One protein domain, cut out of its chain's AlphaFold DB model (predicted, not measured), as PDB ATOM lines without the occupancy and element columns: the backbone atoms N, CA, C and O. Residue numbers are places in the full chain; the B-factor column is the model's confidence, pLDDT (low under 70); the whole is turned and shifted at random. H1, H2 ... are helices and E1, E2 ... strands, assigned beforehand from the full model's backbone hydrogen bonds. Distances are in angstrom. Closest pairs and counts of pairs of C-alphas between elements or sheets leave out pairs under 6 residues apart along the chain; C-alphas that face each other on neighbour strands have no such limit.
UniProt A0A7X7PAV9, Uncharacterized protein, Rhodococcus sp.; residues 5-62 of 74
ATOM      1  N   GLU A   5      19.689 -23.902  -1.702       70.19
ATOM      2  CA  GLU A   5      18.767 -23.174  -0.817       70.19
ATOM      3  C   GLU A   5      18.689 -21.701  -1.252       70.19
ATOM      4  O   GLU A   5      19.710 -21.074  -1.536       70.19
ATOM      5  N   GLY A   6      17.481 -21.140  -1.286       68.31
ATOM      6  CA  GLY A   6      17.209 -19.741  -1.630       68.31
ATOM      7  C   GLY A   6      16.099 -19.156  -0.760       68.31
ATOM      8  O   GLY A   6      15.424 -19.868  -0.021       68.31
ATOM      9  N   THR A   7      15.916 -17.835  -0.794       69.00
ATOM     10  CA  THR A   7      14.943 -17.127   0.060       69.00
ATOM     11  C   THR A   7      13.977 -16.312  -0.786       69.00
ATOM     12  O   THR A   7      14.414 -15.539  -1.631       69.00
ATOM     13  N   ILE A   8      12.678 -16.429  -0.494       64.00
ATOM     14  CA  ILE A   8      11.614 -15.611  -1.093       64.00
ATOM     15  C   ILE A   8      11.037 -14.699  -0.027       64.00
ATOM     16  O   ILE A   8      10.725 -15.166   1.070       64.00
ATOM     17  N   SER A   9      10.925 -13.407  -0.363       60.06
ATOM     18  CA  SER A   9      10.257 -12.346   0.402       60.06
ATOM     19  C   SER A   9      10.037 -12.671   1.894       60.06
ATOM     20  O   SER A   9       8.949 -13.024   2.340       60.06
ATOM     21  N   GLY A  10      11.118 -12.568   2.678       59.47
ATOM     22  CA  GLY A  10      11.138 -12.456   4.145       59.47
ATOM     23  C   GLY A  10      10.806 -13.700   4.988       59.47
ATOM     24  O   GLY A  10      11.482 -13.926   5.998       59.47
ATOM     25  N   ALA A  11       9.810 -14.500   4.601       67.19
ATOM     26  CA  ALA A  11       9.215 -15.545   5.448       67.19
ATOM     27  C   ALA A  11       9.329 -16.973   4.887       67.19
ATOM     28  O   ALA A  11       9.125 -17.932   5.636       67.19
ATOM     29  N   LEU A  12       9.677 -17.128   3.607       76.12
ATOM     30  CA  LEU A  12       9.710 -18.421   2.930       76.12
ATOM     31  C   LEU A  12      11.135 -18.814   2.548       76.12
ATOM     32  O   LEU A  12      11.924 -18.015   2.041       76.12
ATOM     33  N   ASP A  13      11.443 -20.076   2.795       83.94
ATOM     34  CA  ASP A  13      12.683 -20.718   2.386       83.94
ATOM     35  C   ASP A  13      12.354 -21.670   1.237       83.94
ATOM     36  O   ASP A  13      11.360 -22.400   1.305       83.94
ATOM     37  N   VAL A  14      13.148 -21.625   0.173       83.75
ATOM     38  CA  VAL A  14      12.931 -22.427  -1.030       83.75
ATOM     39  C   VAL A  14      14.130 -23.304  -1.319       83.75
ATOM     40  O   VAL A  14      15.271 -22.942  -1.045       83.75
ATOM     41  N   SER A  15      13.867 -24.477  -1.878       87.31
ATOM     42  CA  SER A  15      14.908 -25.425  -2.235       87.31
ATOM     43  C   SER A  15      14.522 -26.234  -3.462       87.31
ATOM     44  O   SER A  15      13.339 -26.430  -3.744       87.31
ATOM     45  N   LEU A  16      15.529 -26.711  -4.190       86.56
ATOM     46  CA  LEU A  16      15.352 -27.633  -5.305       86.56
ATOM     47  C   LEU A  16      15.919 -29.007  -4.976       86.56
ATOM     48  O   LEU A  16      17.049 -29.144  -4.510       86.56
ATOM     49  N   ASP A  17      15.134 -30.038  -5.276       83.94
ATOM     50  CA  ASP A  17      15.626 -31.413  -5.295       83.94
ATOM     51  C   ASP A  17      16.441 -31.698  -6.573       83.94
ATOM     52  O   ASP A  17      16.291 -31.013  -7.584       83.94
ATOM     53  N   TYR A  18      17.241 -32.769  -6.571       80.19
ATOM     54  CA  TYR A  18      17.992 -33.234  -7.746       80.19
ATOM     55  C   TYR A  18      17.135 -33.487  -8.991       80.19
ATOM     56  O   TYR A  18      17.654 -33.464 -10.105       80.19
ATOM     57  N   GLY A  19      15.839 -33.757  -8.823       80.56
ATOM     58  CA  GLY A  19      14.895 -33.861  -9.933       80.56
ATOM     59  C   GLY A  19      14.409 -32.520 -10.492       80.56
ATOM     60  O   GLY A  19      13.466 -32.530 -11.276       80.56
ATOM     61  N   GLY A  20      14.963 -31.388 -10.045       81.75
ATOM     62  CA  GLY A  20      14.502 -30.042 -10.393       81.75
ATOM     63  C   GLY A  20      13.166 -29.675  -9.746       81.75
ATOM     64  O   GLY A  20      12.520 -28.732 -10.179       81.75
ATOM     65  N   ARG A  21      12.704 -30.419  -8.734       83.50
ATOM     66  CA  ARG A  21      11.409 -30.163  -8.085       83.50
ATOM     67  C   ARG A  21      11.563 -29.082  -7.031       83.50
ATOM     68  O   ARG A  21      12.384 -29.235  -6.129       83.50
ATOM     69  N   GLY A  22      10.754 -28.035  -7.142       84.94
ATOM     70  CA  GLY A  22      10.686 -26.931  -6.193       84.94
ATOM     71  C   GLY A  22      10.014 -27.333  -4.890       84.94
ATOM     72  O   GLY A  22       8.971 -27.984  -4.881       84.94
ATOM     73  N   TRP A  23      10.613 -26.912  -3.786       84.69
ATOM     74  CA  TRP A  23      10.094 -27.051  -2.437       84.69
ATOM     75  C   TRP A  23      10.096 -25.690  -1.761       84.69
ATOM     76  O   TRP A  23      11.012 -24.894  -1.952       84.69
ATOM     77  N   VAL A  24       9.087 -25.444  -0.938       84.38
ATOM     78  CA  VAL A  24       8.964 -24.239  -0.122       84.38
ATOM     79  C   VAL A  24       8.624 -24.621   1.310       84.38
ATOM     80  O   VAL A  24       7.849 -25.541   1.549       84.38
ATOM     81  N   ARG A  25       9.185 -23.921   2.286       84.12
ATOM     82  CA  ARG A  25       8.768 -24.015   3.688       84.12
ATOM     83  C   ARG A  25       8.587 -22.628   4.276       84.12
ATOM     84  O   ARG A  25       9.312 -21.696   3.932       84.12
ATOM     85  N   TYR A  26       7.683 -22.515   5.241       80.44
ATOM     86  CA  TYR A  26       7.626 -21.331   6.092       80.44
ATOM     87  C   TYR A  26       8.773 -21.373   7.095       80.44
ATOM     88  O   TYR A  26       9.013 -22.401   7.739       80.44
ATOM     89  N   ARG A  27       9.488 -20.260   7.259       76.75
ATOM     90  CA  ARG A  27      10.571 -20.156   8.236       76.75
ATOM     91  C   ARG A  27      10.007 -20.381   9.640       76.75
ATOM     92  O   ARG A  27       9.041 -19.754  10.050       76.75
ATOM     93  N   GLY A  28      10.614 -21.308  10.376       74.06
ATOM     94  CA  GLY A  28      10.118 -21.736  11.689       74.06
ATOM     95  C   GLY A  28       9.137 -22.910  11.635       74.06
ATOM     96  O   GLY A  28       8.895 -23.535  12.666       74.06
ATOM     97  N   THR A  29       8.652 -23.286  10.449       69.25
ATOM     98  CA  THR A  29       8.001 -24.580  10.233       69.25
ATOM     99  C   THR A  29       9.045 -25.582   9.743       69.25
ATOM    100  O   THR A  29       9.842 -25.302   8.849       69.25
ATOM    101  N   GLY A  30       9.088 -26.763  10.356       76.94
ATOM    102  CA  GLY A  30       9.994 -27.843   9.946       76.94
ATOM    103  C   GLY A  30       9.527 -28.595   8.696       76.94
ATOM    104  O   GLY A  30      10.083 -29.644   8.383       76.94
ATOM    105  N   THR A  31       8.490 -28.098   8.018       80.56
ATOM    106  CA  THR A  31       7.764 -28.826   6.979       80.56
ATOM    107  C   THR A  31       8.006 -28.186   5.624       80.56
ATOM    108  O   THR A  31       7.654 -27.031   5.406       80.56
ATOM    109  N   TRP A  32       8.570 -28.966   4.707       82.69
ATOM    110  CA  TRP A  32       8.705 -28.602   3.302       82.69
ATOM    111  C   TRP A  32       7.466 -29.038   2.523       82.69
ATOM    112  O   TRP A  32       7.027 -30.183   2.622       82.69
ATOM    113  N   LEU A  33       6.918 -28.116   1.743       80.19
ATOM    114  CA  LEU A  33       5.803 -28.306   0.830       80.19
ATOM    115  C   LEU A  33       6.352 -28.360  -0.594       80.19
ATOM    116  O   LEU A  33       7.128 -27.495  -0.998       80.19
ATOM    117  N   GLN A  34       5.969 -29.384  -1.350       81.31
ATOM    118  CA  GLN A  34       6.367 -29.503  -2.747       81.31
ATOM    119  C   GLN A  34       5.538 -28.539  -3.593       81.31
ATOM    120  O   GLN A  34       4.309 -28.568  -3.549       81.31
ATOM    121  N   ILE A  35       6.201 -27.722  -4.404       77.50
ATOM    122  CA  ILE A  35       5.539 -26.875  -5.391       77.50
ATOM    123  C   ILE A  35       5.121 -27.774  -6.555       77.50
ATOM    124  O   ILE A  35       5.931 -28.522  -7.106       77.50
ATOM    125  N   SER A  36       3.833 -27.760  -6.880       69.19
ATOM    126  CA  SER A  36       3.216 -28.580  -7.928       69.19
ATOM    127  C   SER A  36       2.201 -27.742  -8.701       69.19
ATOM    128  O   SER A  36       1.718 -26.733  -8.189       69.19
ATOM    129  N   ASN A  37       1.891 -28.151  -9.931       64.56
ATOM    130  CA  ASN A  37       0.870 -27.491 -10.742       64.56
ATOM    131  C   ASN A  37      -0.534 -27.755 -10.174       64.56
ATOM    132  O   ASN A  37      -0.781 -28.793  -9.561       64.56
ATOM    133  N   LEU A  38      -1.449 -26.802 -10.375       56.69
ATOM    134  CA  LEU A  38      -2.824 -26.865  -9.858       56.69
ATOM    135  C   LEU A  38      -3.718 -27.877 -10.598       56.69
ATOM    136  O   LEU A  38      -4.734 -28.278 -10.040       56.69
ATOM    137  N   ASP A  39      -3.342 -28.302 -11.809       58.50
ATOM    138  CA  ASP A  39      -4.195 -29.098 -12.709       58.50
ATOM    139  C   ASP A  39      -3.602 -30.478 -13.050       58.50
ATOM    140  O   ASP A  39      -3.619 -30.906 -14.197       58.50
ATOM    141  N   ASP A  40      -3.006 -31.173 -12.072       52.62
ATOM    142  CA  ASP A  40      -2.445 -32.537 -12.244       52.62
ATOM    143  C   ASP A  40      -1.361 -32.657 -13.349       52.62
ATOM    144  O   ASP A  40      -0.901 -33.745 -13.698       52.62
ATOM    145  N   GLU A  41      -0.911 -31.524 -13.896       56.94
ATOM    146  CA  GLU A  41       0.179 -31.447 -14.855       56.94
ATOM    147  C   GLU A  41       1.487 -31.936 -14.222       56.94
ATOM    148  O   GLU A  41       1.699 -31.773 -13.010       56.94
ATOM    149  N   PRO A  42       2.399 -32.522 -15.028       59.59
ATOM    150  CA  PRO A  42       3.691 -32.962 -14.527       59.59
ATOM    151  C   PRO A  42       4.348 -31.820 -13.743       59.59
ATOM    152  O   PRO A  42       4.272 -30.666 -14.175       59.59
ATOM    153  N   PRO A  43       4.951 -32.109 -12.576       63.12
ATOM    154  CA  PRO A  43       5.502 -31.071 -11.723       63.12
ATOM    155  C   PRO A  43       6.505 -30.255 -12.528       63.12
ATOM    156  O   PRO A  43       7.437 -30.819 -13.106       63.12
ATOM    157  N   THR A  44       6.292 -28.939 -12.571       70.31
ATOM    158  CA  THR A  44       7.245 -28.014 -13.178       70.31
ATOM    159  C   THR A  44       8.611 -28.266 -12.553       70.31
ATOM    160  O   THR A  44       8.731 -28.440 -11.339       70.31
ATOM    161  N   THR A  45       9.630 -28.367 -13.402       79.75
ATOM    162  CA  THR A  45      11.012 -28.539 -12.967       79.75
ATOM    163  C   THR A  45      11.796 -27.276 -13.259       79.75
ATOM    164  O   THR A  45      11.681 -26.731 -14.356       79.75
ATOM    165  N   TRP A  46      12.623 -26.855 -12.313       84.69
ATOM    166  CA  TRP A  46      13.483 -25.681 -12.426       84.69
ATOM    167  C   TRP A  46      14.949 -26.103 -12.495       84.69
ATOM    168  O   TRP A  46      15.334 -27.112 -11.894       84.69
ATOM    169  N   GLY A  47      15.758 -25.346 -13.238       80.56
ATOM    170  CA  GLY A  47      17.193 -25.593 -13.360       80.56
ATOM    171  C   GLY A  47      17.984 -25.070 -12.165       80.56
ATOM    172  O   GLY A  47      18.974 -25.689 -11.785       80.56
ATOM    173  N   SER A  48      17.513 -23.975 -11.561       83.31
ATOM    174  CA  SER A  48      18.174 -23.290 -10.446       83.31
ATOM    175  C   SER A  48      17.165 -22.711  -9.462       83.31
ATOM    176  O   SER A  48      16.039 -22.370  -9.830       83.31
ATOM    177  N   VAL A  49      17.577 -22.549  -8.202       83.19
ATOM    178  CA  VAL A  49      16.703 -21.964  -7.171       83.19
ATOM    179  C   VAL A  49      16.339 -20.523  -7.515       83.19
ATOM    180  O   VAL A  49      15.232 -20.100  -7.219       83.19
ATOM    181  N   ASP A  50      17.229 -19.800  -8.192       81.50
ATOM    182  CA  ASP A  50      16.971 -18.447  -8.691       81.50
ATOM    183  C   ASP A  50      15.777 -18.416  -9.665       81.50
ATOM    184  O   ASP A  50      14.843 -17.649  -9.462       81.50
ATOM    185  N   GLU A  51      15.712 -19.354 -10.621       79.69
ATOM    186  CA  GLU A  51      14.561 -19.483 -11.532       79.69
ATOM    187  C   GLU A  51      13.268 -19.824 -10.782       79.69
ATOM    188  O   GLU A  51      12.187 -19.364 -11.146       79.69
ATOM    189  N   LEU A  52      13.365 -20.646  -9.732       80.00
ATOM    190  CA  LEU A  52      12.228 -20.969  -8.875       80.00
ATOM    191  C   LEU A  52      11.747 -19.729  -8.107       80.00
ATOM    192  O   LEU A  52      10.544 -19.485  -8.035       80.00
ATOM    193  N   VAL A  53      12.675 -18.947  -7.554       80.81
ATOM    194  CA  VAL A  53      12.398 -17.687  -6.855       80.81
ATOM    195  C   VAL A  53      11.721 -16.703  -7.796       80.81
ATOM    196  O   VAL A  53      10.636 -16.228  -7.475       80.81
ATOM    197  N   GLU A  54      12.290 -16.468  -8.975       80.06
ATOM    198  CA  GLU A  54      11.709 -15.579  -9.979       80.06
ATOM    199  C   GLU A  54      10.320 -16.049 -10.419       80.06
ATOM    200  O   GLU A  54       9.398 -15.239 -10.514       80.06
ATOM    201  N   ALA A  55      10.131 -17.353 -10.647       77.56
ATOM    202  CA  ALA A  55       8.835 -17.906 -11.022       77.56
ATOM    203  C   ALA A  55       7.789 -17.707  -9.919       77.56
ATOM    204  O   ALA A  55       6.659 -17.325 -10.213       77.56
ATOM    205  N   ILE A  56       8.155 -17.926  -8.654       74.25
ATOM    206  CA  ILE A  56       7.256 -17.708  -7.519       74.25
ATOM    207  C   ILE A  56       6.974 -16.217  -7.342       74.25
ATOM    208  O   ILE A  56       5.814 -15.858  -7.207       74.25
ATOM    209  N   GLU A  57       7.969 -15.331  -7.391       75.12
ATOM    210  CA  GLU A  57       7.750 -13.882  -7.263       75.12
ATOM    211  C   GLU A  57       6.941 -13.307  -8.438       75.12
ATOM    212  O   GLU A  57       6.088 -12.441  -8.241       75.12
ATOM    213  N   SER A  58       7.128 -13.842  -9.647       68.31
ATOM    214  CA  SER A  58       6.314 -13.515 -10.822       68.31
ATOM    215  C   SER A  58       4.880 -14.042 -10.682       68.31
ATOM    216  O   SER A  58       3.913 -13.341 -10.989       68.31
ATOM    217  N   SER A  59       4.721 -15.251 -10.134       60.03
ATOM    218  CA  SER A  59       3.422 -15.896  -9.920       60.03
ATOM    219  C   SER A  59       2.659 -15.347  -8.705       60.03
ATOM    220  O   SER A  59       1.435 -15.310  -8.732       60.03
ATOM    221  N   VAL A  60       3.339 -14.783  -7.698       51.84
ATOM    222  CA  VAL A  60       2.738 -13.989  -6.602       51.84
ATOM    223  C   VAL A  60       1.976 -12.768  -7.152       51.84
ATOM    224  O   VAL A  60       1.049 -12.266  -6.515       51.84
ATOM    225  N   GLY A  61       2.296 -12.324  -8.373       43.25
ATOM    226  CA  GLY A  61       1.525 -11.327  -9.121       43.25
ATOM    227  C   GLY A  61       0.415 -11.894 -10.016       43.25
ATOM    228  O   GLY A  61      -0.408 -11.125 -10.523       43.25
ATOM    229  N   GLN A  62       0.366 -13.211 -10.232       42.44
ATOM    230  CA  GLN A  62      -0.539 -13.850 -11.178       42.44
ATOM    231  C   GLN A  62      -1.812 -14.328 -10.475       42.44
ATOM    232  O   GLN A  62      -1.821 -15.167  -9.578       42.44
TER     233      GLN A  62
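AT A GLANCE: This is residues 5 to 62 of the 74 residues of an uncharacterized protein of Rhodococcus sp. (UniProt A0A7X7PAV9). A small twisted sheet of three strands has one helix, H1, packed slantwise over one face, making two layers; the loop after E3 sticks out at residues 37 to 42. The 58 printed residues, under half in named elements, run E1, E2, E3, H1, class mixed. The sheet, E1 - E2 - E3, is a meander, each strand the antiparallel neighbour of the one before. The whole is compact, radius of gyration of the C-alphas 10.9 A, spanning 30 by 25 by 20 A.

HOW THE PARTS SIT: E1, residues 5 to 8, and E2, residues 12 to 16, form a hairpin, with N 6 and O 14 2.9 A apart. E2 and E3, residues 22 to 26, form another, with N 13 and O 25 2.9 A apart. Residues 23 to 24 pair antiparallel with 33 to 34. H1, residues 49 to 59, is on the sheet at a height of 9.1 A; its closest C-alphas with E1, Val 49 and Gly 6, are 6.0 A apart. Every O i to N i+4 pair in H1 is within hydrogen-bond range.

IN THESE COORDINATES: E1 begins at C-alpha 5 (18.767, -23.174, -0.817). E3 measures 13.8 A and H1 14.9 A, ending at C-alpha 59 (3.422, -15.896, -9.920).

THE WHOLE: The printed part has no cut. The link E3 to H1 is long, 22 residues. pLDDT is under 70 at residues 6 to 11, 29, 36 to 43 and 58 to 62.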